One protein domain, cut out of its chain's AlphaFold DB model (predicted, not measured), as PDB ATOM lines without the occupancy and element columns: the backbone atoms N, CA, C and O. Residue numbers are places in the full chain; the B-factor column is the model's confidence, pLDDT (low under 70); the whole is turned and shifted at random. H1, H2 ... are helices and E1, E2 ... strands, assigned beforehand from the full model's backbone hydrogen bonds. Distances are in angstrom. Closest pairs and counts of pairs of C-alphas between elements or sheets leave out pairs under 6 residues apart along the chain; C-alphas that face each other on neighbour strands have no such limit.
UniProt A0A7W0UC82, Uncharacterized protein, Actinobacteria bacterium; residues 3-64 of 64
ATOM      1  N   LYS A   3     -41.569  65.555 -12.186       53.38
ATOM      2  CA  LYS A   3     -40.909  64.585 -11.297       53.38
ATOM      3  C   LYS A   3     -41.000  63.143 -11.805       53.38
ATOM      4  O   LYS A   3     -40.086  62.372 -11.560       53.38
ATOM      5  N   THR A   4     -42.052  62.782 -12.538       55.50
ATOM      6  CA  THR A   4     -42.257  61.416 -13.052       55.50
ATOM      7  C   THR A   4     -41.292  61.067 -14.183       55.50
ATOM      8  O   THR A   4     -40.791  59.949 -14.243       55.50
ATOM      9  N   THR A   5     -40.947  62.040 -15.027       57.25
ATOM     10  CA  THR A   5     -39.975  61.865 -16.116       57.25
ATOM     11  C   THR A   5     -38.568  61.586 -15.588       57.25
ATOM     12  O   THR A   5     -37.841  60.785 -16.166       57.25
ATOM     13  N   ALA A   6     -38.200  62.196 -14.454       58.53
ATOM     14  CA  ALA A   6     -36.894  61.997 -13.832       58.53
ATOM     15  C   ALA A   6     -36.707  60.558 -13.328       58.53
ATOM     16  O   ALA A   6     -35.654  59.972 -13.553       58.53
ATOM     17  N   PHE A   7     -37.738  59.956 -12.724       58.88
ATOM     18  CA  PHE A   7     -37.681  58.560 -12.274       58.88
ATOM     19  C   PHE A   7     -37.565  57.567 -13.435       58.88
ATOM     20  O   PHE A   7     -36.850  56.575 -13.325       58.88
ATOM     21  N   LEU A   8     -38.219  57.853 -14.563       59.88
ATOM     22  CA  LEU A   8     -38.188  56.984 -15.738       59.88
ATOM     23  C   LEU A   8     -36.801  56.987 -16.402       59.88
ATOM     24  O   LEU A   8     -36.277  55.927 -16.734       59.88
ATOM     25  N   VAL A   9     -36.157  58.155 -16.502       60.25
ATOM     26  CA  VAL A   9     -34.776  58.279 -17.005       60.25
ATOM     27  C   VAL A   9     -33.768  57.666 -16.028       60.25
ATOM     28  O   VAL A   9     -32.879  56.935 -16.461       60.25
ATOM     29  N   LEU A  10     -33.924  57.899 -14.720       62.34
ATOM     30  CA  LEU A  10     -33.020  57.355 -13.701       62.34
ATOM     31  C   LEU A  10     -33.106  55.822 -13.593       62.34
ATOM     32  O   LEU A  10     -32.119  55.190 -13.242       62.34
ATOM     33  N   GLY A  11     -34.260  55.222 -13.910       62.84
ATOM     34  CA  GLY A  11     -34.445  53.768 -13.924       62.84
ATOM     35  C   GLY A  11     -33.966  53.089 -15.213       62.84
ATOM     36  O   GLY A  11     -33.379  52.012 -15.160       62.84
ATOM     37  N   LEU A  12     -34.163  53.718 -16.378       63.75
ATOM     38  CA  LEU A  12     -33.747  53.156 -17.673       63.75
ATOM     39  C   LEU A  12     -32.256  53.338 -17.971       63.75
ATOM     40  O   LEU A  12     -31.652  52.467 -18.600       63.75
ATOM     41  N   ALA A  13     -31.647  54.431 -17.508       66.19
ATOM     42  CA  ALA A  13     -30.223  54.694 -17.693       66.19
ATOM     43  C   ALA A  13     -29.311  53.566 -17.160       66.19
ATOM     44  O   ALA A  13     -28.475  53.094 -17.933       66.19
ATOM     45  N   PRO A  14     -29.463  53.060 -15.919       67.94
ATOM     46  CA  PRO A  14     -28.622  51.978 -15.412       67.94
ATOM     47  C   PRO A  14     -28.876  50.651 -16.136       67.94
ATOM     48  O   PRO A  14     -27.928  49.909 -16.375       67.94
ATOM     49  N   VAL A  15     -30.109  50.362 -16.566       71.50
ATOM     50  CA  VAL A  15     -30.428  49.137 -17.325       71.50
ATOM     51  C   VAL A  15     -29.766  49.154 -18.705       71.50
ATOM     52  O   VAL A  15     -29.157  48.166 -19.118       71.50
ATOM     53  N   LEU A  16     -29.827  50.284 -19.412       66.62
ATOM     54  CA  LEU A  16     -29.159  50.449 -20.704       66.62
ATOM     55  C   LEU A  16     -27.633  50.496 -20.559       66.62
ATOM     56  O   LEU A  16     -26.928  49.942 -21.400       66.62
ATOM     57  N   TYR A  17     -27.122  51.088 -19.479       65.56
ATOM     58  CA  TYR A  17     -25.693  51.117 -19.166       65.56
ATOM     59  C   TYR A  17     -25.150  49.716 -18.854       65.56
ATOM     60  O   TYR A  17     -24.149  49.312 -19.439       65.56
ATOM     61  N   LEU A  18     -25.854  48.919 -18.042       65.94
ATOM     62  CA  LEU A  18     -25.514  47.515 -17.778       65.94
ATOM     63  C   LEU A  18     -25.625  46.644 -19.037       65.94
ATOM     64  O   LEU A  18     -24.786  45.773 -19.261       65.94
ATOM     65  N   ARG A  19     -26.616  46.896 -19.902       61.28
ATOM     66  CA  ARG A  19     -26.732  46.224 -21.206       61.28
ATOM     67  C   ARG A  19     -25.576  46.592 -22.140       61.28
ATOM     68  O   ARG A  19     -25.066  45.720 -22.837       61.28
ATOM     69  N   ARG A  20     -25.124  47.849 -22.126       61.44
ATOM     70  CA  ARG A  20     -23.958  48.317 -22.892       61.44
ATOM     71  C   ARG A  20     -22.645  47.755 -22.344       61.44
ATOM     72  O   ARG A  20     -21.791  47.374 -23.132       61.44
ATOM     73  N   LEU A  21     -22.513  47.631 -21.024       56.81
ATOM     74  CA  LEU A  21     -21.390  46.964 -20.357       56.81
ATOM     75  C   LEU A  21     -21.342  45.464 -20.658       56.81
ATOM     76  O   LEU A  21     -20.265  44.946 -20.918       56.81
ATOM     77  N   ARG A  22     -22.492  44.781 -20.717       54.81
ATOM     78  CA  ARG A  22     -22.583  43.398 -21.220       54.81
ATOM     79  C   ARG A  22     -22.255  43.287 -22.711       54.81
ATOM     80  O   ARG A  22     -21.663  42.305 -23.129       54.81
ATOM     81  N   GLY A  23     -22.574  44.308 -23.509       50.41
ATOM     82  CA  GLY A  23     -22.083  44.429 -24.889       50.41
ATOM     83  C   GLY A  23     -20.581  44.732 -24.989       50.41
ATOM     84  O   GLY A  23     -19.994  44.566 -26.051       50.41
ATOM     85  N   SER A  24     -19.964  45.156 -23.882       48.06
ATOM     86  CA  SER A  24     -18.524  45.368 -23.710       48.06
ATOM     87  C   SER A  24     -17.869  44.253 -22.889       48.06
ATOM     88  O   SER A  24     -16.726  44.407 -22.450       48.06
ATOM     89  N   THR A  25     -18.551  43.121 -22.677       55.34
ATOM     90  CA  THR A  25     -17.855  41.876 -22.367       55.34
ATOM     91  C   THR A  25     -16.987  41.611 -23.581       55.34
ATOM     92  O   THR A  25     -17.513  41.323 -24.653       55.34
ATOM     93  N   ALA A  26     -15.681  41.847 -23.443       60.53
ATOM     94  CA  ALA A  26     -14.713  41.552 -24.485       60.53
ATOM     95  C   ALA A  26     -15.066  40.178 -25.054       60.53
ATOM     96  O   ALA A  26     -15.183  39.220 -24.288       60.53
ATOM     97  N   GLU A  27     -15.363  40.116 -26.357       68.62
ATOM     98  CA  GLU A  27     -15.654  38.839 -26.994       68.62
ATOM     99  C   GLU A  27     -14.488  37.919 -26.659       68.62
ATOM    100  O   GLU A  27     -13.328  38.252 -26.907       68.62
ATOM    101  N   ARG A  28     -14.804  36.817 -25.999       76.06
ATOM    102  CA  ARG A  28     -13.829  35.866 -25.500       76.06
ATOM    103  C   ARG A  28     -14.286  34.500 -25.955       76.06
ATOM    104  O   ARG A  28     -15.445  34.135 -25.761       76.06
ATOM    105  N   VAL A  29     -13.374  33.770 -26.578       84.81
ATOM    106  CA  VAL A  29     -13.614  32.399 -27.011       84.81
ATOM    107  C   VAL A  29     -12.882  31.496 -26.034       84.81
ATOM    108  O   VAL A  29     -11.658  31.547 -25.950       84.81
ATOM    109  N   SER A  30     -13.626  30.680 -25.292       87.25
ATOM    110  CA  SER A  30     -13.062  29.677 -24.388       87.25
ATOM    111  C   SER A  30     -13.499  28.288 -24.844       87.25
ATOM    112  O   SER A  30     -14.688  27.970 -24.789       87.25
ATOM    113  N   LEU A  31     -12.553  27.467 -25.302       88.44
ATOM    114  CA  LEU A  31     -12.789  26.051 -25.575       88.44
ATOM    115  C   LEU A  31     -12.654  25.275 -24.276       88.44
ATOM    116  O   LEU A  31     -11.637  25.399 -23.600       88.44
ATOM    117  N   HIS A  32     -13.670  24.483 -23.965       89.62
ATOM    118  CA  HIS A  32     -13.643  23.526 -22.870       89.62
ATOM    119  C   HIS A  32     -13.537  22.137 -23.483       89.62
ATOM    120  O   HIS A  32     -14.275  21.822 -24.416       89.62
ATOM    121  N   TYR A  33     -12.602  21.348 -22.982       91.25
ATOM    122  CA  TYR A  33     -12.395  19.972 -23.399       91.25
ATOM    123  C   TYR A  33     -12.978  19.021 -22.353       91.25
ATOM    124  O   TYR A  33     -13.144  19.381 -21.185       91.25
ATOM    125  N   ASP A  34     -13.270  17.792 -22.770       93.94
ATOM    126  CA  ASP A  34     -13.886  16.779 -21.904       93.94
ATOM    127  C   ASP A  34     -12.964  16.319 -20.764       93.94
ATOM    128  O   ASP A  34     -13.429  15.794 -19.755       93.94
ATOM    129  N   ASP A  35     -11.656  16.554 -20.891       93.06
ATOM    130  CA  ASP A  35     -10.670  16.333 -19.830       93.06
ATOM    131  C   ASP A  35     -10.711  17.415 -18.730       93.06
ATOM    132  O   ASP A  35      -9.934  17.371 -17.775       93.06
ATOM    133  N   GLY A  36     -11.619  18.389 -18.852       92.00
ATOM    134  CA  GLY A  36     -11.771  19.514 -17.933       92.00
ATOM    135  C   GLY A  36     -10.778  20.649 -18.176       92.00
ATOM    136  O   GLY A  36     -10.822  21.658 -17.467       92.00
ATOM    137  N   SER A  37      -9.894  20.525 -19.167       89.88
ATOM    138  CA  SER A  37      -9.008  21.611 -19.563       89.88
ATOM    139  C   SER A  37      -9.777  22.691 -20.327       89.88
ATOM    140  O   SER A  37     -10.801  22.442 -20.972       89.88
ATOM    141  N   ALA A  38      -9.281  23.924 -20.245       90.44
ATOM    142  CA  ALA A  38      -9.858  25.039 -20.971       90.44
ATOM    143  C   ALA A  38      -8.774  25.902 -21.613       90.44
ATOM    144  O   ALA A  38      -7.772  26.247 -20.985       90.44
ATOM    145  N   VAL A  39      -9.009  26.292 -22.865       89.12
ATOM    146  CA  VAL A  39      -8.150  27.211 -23.615       89.12
ATOM    147  C   VAL A  39      -8.945  28.458 -23.940       89.12
ATOM    148  O   VAL A  39      -9.981  28.397 -24.595       89.12
ATOM    149  N   THR A  40      -8.439  29.603 -23.494       88.12
ATOM    150  CA  THR A  40      -9.028  30.903 -23.810       88.12
ATOM    151  C   THR A  40      -8.218  31.582 -24.903       88.12
ATOM    152  O   THR A  40      -7.016  31.790 -24.750       88.12
ATOM    153  N   LEU A  41      -8.884  31.934 -25.999       87.19
ATOM    154  CA  LEU A  41      -8.327  32.774 -27.047       87.19
ATOM    155  C   LEU A  41      -8.699  34.230 -26.784       87.19
ATOM    156  O   LEU A  41      -9.875  34.585 -26.658       87.19
ATOM    157  N   GLU A  42      -7.668  35.064 -26.737       83.62
ATOM    158  CA  GLU A  42      -7.806  36.513 -26.717       83.62
ATOM    159  C   GLU A  42      -8.112  37.045 -28.122       83.62
ATOM    160  O   GLU A  42      -7.802  36.423 -29.144       83.62
ATOM    161  N   ARG A  43      -8.726  38.227 -28.179       79.69
ATOM    162  CA  ARG A  43      -9.052  38.887 -29.445       79.69
ATOM    163  C   ARG A  43      -7.774  39.156 -30.249       79.69
ATOM    164  O   ARG A  43      -6.819  39.727 -29.732       79.69
ATOM    165  N   GLY A  44      -7.780  38.771 -31.525       80.19
ATOM    166  CA  GLY A  44      -6.617  38.869 -32.417       80.19
ATOM    167  C   GLY A  44      -5.715  37.631 -32.416       80.19
ATOM    168  O   GLY A  44      -4.792  37.557 -33.225       80.19
ATOM    169  N   ALA A  45      -5.990  36.635 -31.565       81.56
ATOM    170  CA  ALA A  45      -5.356  35.330 -31.674       81.56
ATOM    171  C   ALA A  45      -5.807  34.609 -32.962       81.56
ATOM    172  O   ALA A  45      -6.955  34.762 -33.399       81.56
ATOM    173  N   PRO A  46      -4.939  33.790 -33.579       84.19
ATOM    174  CA  PRO A  46      -5.301  33.041 -34.773       84.19
ATOM    175  C   PRO A  46      -6.503  32.130 -34.497       84.19
ATOM    176  O   PRO A  46      -6.534  31.388 -33.520       84.19
ATOM    177  N   GLY A  47      -7.509  32.190 -35.370       83.38
ATOM    178  CA  GLY A  47      -8.723  31.379 -35.253       83.38
ATOM    179  C   GLY A  47      -9.795  31.936 -34.313       83.38
ATOM    180  O   GLY A  47     -10.896  31.390 -34.303       83.38
ATOM    181  N   PHE A  48      -9.529  33.036 -33.599       88.00
ATOM    182  CA  PHE A  48     -10.503  33.694 -32.725       88.00
ATOM    183  C   PHE A  48     -11.798  34.048 -33.471       88.00
ATOM    184  O   PHE A  48     -12.873  33.594 -33.085       88.00
ATOM    185  N   ASP A  49     -11.699  34.782 -34.586       86.44
ATOM    186  CA  ASP A  49     -12.876  35.253 -35.331       86.44
ATOM    187  C   ASP A  49     -13.693  34.097 -35.914       86.44
ATOM    188  O   ASP A  49     -14.924  34.110 -35.894       86.44
ATOM    189  N   ARG A  50     -13.003  33.052 -36.388       89.81
ATOM    190  CA  ARG A  50     -13.639  31.855 -36.945       89.81
ATOM    191  C   ARG A  50     -14.416  31.091 -35.876       89.81
ATOM    192  O   ARG A  50     -15.553  30.697 -36.117       89.81
ATOM    193  N   LEU A  51     -13.814  30.872 -34.708       90.38
ATOM    194  CA  LEU A  51     -14.468  30.170 -33.603       90.38
ATOM    195  C   LEU A  51     -15.617  30.990 -33.012       90.38
ATOM    196  O   LEU A  51     -16.661  30.432 -32.680       90.38
ATOM    197  N   LEU A  52     -15.456  32.311 -32.935       89.44
ATOM    198  CA  LEU A  52     -16.511  33.214 -32.496       89.44
ATOM    199  C   LEU A  52     -17.726  33.160 -33.436       89.44
ATOM    200  O   LEU A  52     -18.858  33.094 -32.960       89.44
ATOM    201  N   ALA A  53     -17.501  33.159 -34.754       89.12
ATOM    202  CA  ALA A  53     -18.565  33.005 -35.745       89.12
ATOM    203  C   ALA A  53     -19.301  31.665 -35.584       89.12
ATOM    204  O   ALA A  53     -20.521  31.655 -35.454       89.12
ATOM    205  N   LEU A  54     -18.567  30.553 -35.466       90.94
ATOM    206  CA  LEU A  54     -19.171  29.232 -35.250       90.94
ATOM    207  C   LEU A  54     -20.014  29.170 -33.967       90.94
ATOM    208  O   LEU A  54     -21.107  28.609 -33.973       90.94
ATOM    209  N   GLY A  55     -19.534  29.768 -32.872       88.12
ATOM    210  CA  GLY A  55     -20.290  29.834 -31.620       88.12
ATOM    211  C   GLY A  55     -21.582  30.645 -31.748       88.12
ATOM    212  O   GLY A  55     -22.610  30.262 -31.188       88.12
ATOM    213  N   ARG A  56     -21.557  31.742 -32.517       86.94
ATOM    214  CA  ARG A  56     -22.752  32.547 -32.816       86.94
ATOM    215  C   ARG A  56     -23.772  31.769 -33.628       86.94
ATOM    216  O   ARG A  56     -24.946  31.791 -33.268       86.94
ATOM    217  N   ASP A  57     -23.326  31.075 -34.668       90.94
ATOM    218  CA  ASP A  57     -24.201  30.287 -35.535       90.94
ATOM    219  C   ASP A  57     -24.850  29.139 -34.753       90.94
ATOM    220  O   ASP A  57     -26.065  28.955 -34.812       90.94
ATOM    221  N   ALA A  58     -24.070  28.421 -33.940       89.31
ATOM    222  CA  ALA A  58     -24.584  27.353 -33.085       89.31
ATOM    223  C   ALA A  58     -25.628  27.866 -32.078       89.31
ATOM    224  O   ALA A  58     -26.671  27.243 -31.888       89.31
ATOM    225  N   LEU A  59     -25.378  29.025 -31.458       86.94
ATOM    226  CA  LEU A  59     -26.326  29.637 -30.531       86.94
ATOM    227  C   LEU A  59     -27.591  30.136 -31.245       86.94
ATOM    228  O   LEU A  59     -28.681  30.034 -30.687       86.94
ATOM    229  N   ALA A  60     -27.468  30.676 -32.458       86.31
ATOM    230  CA  ALA A  60     -28.612  31.099 -33.259       86.31
ATOM    231  C   ALA A  60     -29.497  29.903 -33.642       86.31
ATOM    232  O   ALA A  60     -30.713  29.994 -33.516       86.31
ATOM    233  N   LEU A  61     -28.888  28.775 -34.024       88.94
ATOM    234  CA  LEU A  61     -29.599  27.525 -34.312       88.94
ATOM    235  C   LEU A  61     -30.296  26.943 -33.078       88.94
ATOM    236  O   LEU A  61     -31.389  26.413 -33.198       88.94
ATOM    237  N   ALA A  62     -29.685  27.033 -31.897       81.94
ATOM    238  CA  ALA A  62     -30.278  26.505 -30.667       81.94
ATOM    239  C   ALA A  62     -31.461  27.341 -30.140       81.94
ATOM    240  O   ALA A  62     -32.256  26.837 -29.349       81.94
ATOM    241  N   ASN A  63     -31.552  28.617 -30.528       77.81
ATOM    242  CA  ASN A  63     -32.593  29.547 -30.072       77.81
ATOM    243  C   ASN A  63     -33.684  29.826 -31.125       77.81
ATOM    244  O   ASN A  63     -34.577  30.630 -30.844       77.81
ATOM    245  N   GLY A  64     -33.584  29.240 -32.322       61.09
ATOM    246  CA  GLY A  64     -34.565  29.353 -33.408       61.09
ATOM    247  C   GLY A  64     -35.451  28.122 -33.497       61.09
ATOM    248  O   GLY A  64     -36.657  28.310 -33.762       61.09
TER     249      GLY A  64
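What this domain is: This is residues 3 to 64 of the 64 residues of an uncharacterized protein of Actinobacteria bacterium (UniProt A0A7W0UC82). A long helix, H1, sticks out as an arm from a small head, where residues 48 to 55 of helix H2 pack on the hairpin E1 E2; residues 56 to 64 stick out too. The 62 printed residues hold H1, E1, E2, H2 in order, with an antiparallel sheet E1 - E2, mostly helix. The whole is extended, radius of gyration of the C-alphas 17.7 A, spanning 56 by 27 by 23 A.

How they stand to each other: Start at H1, residues 3 to 22, apart from E2, residues 38 to 41, and H2, residues 48 to 62. E1, residues 29 to 32, forms an antiparallel hairpin with E2 at 164 degrees; find N 31 and O 39 within hydrogen-bond range, 2.8 A. The closest C-alphas of E1 and H2 are Val 29 and Leu 52, 6.3 A. Every O i to N i+4 pair is within range in H2, 13 of 16 in H1.

Where its parts are: Find C-alpha 3 at (-40.909, 64.585, -11.297); H1 runs 29.7 A. E1 spans 9.8 A, E2 10.0 A. H2 runs 21.1 A to C-alpha 62 at (-30.278, 26.505, -30.667).

The domain as a whole: The farthest C-alphas, Lys 3 and Asp 35, are 57.6 A apart. The printed part has no cut and no long link. Residues 3 to 14, 16 to 27 and 64 have pLDDT under 70.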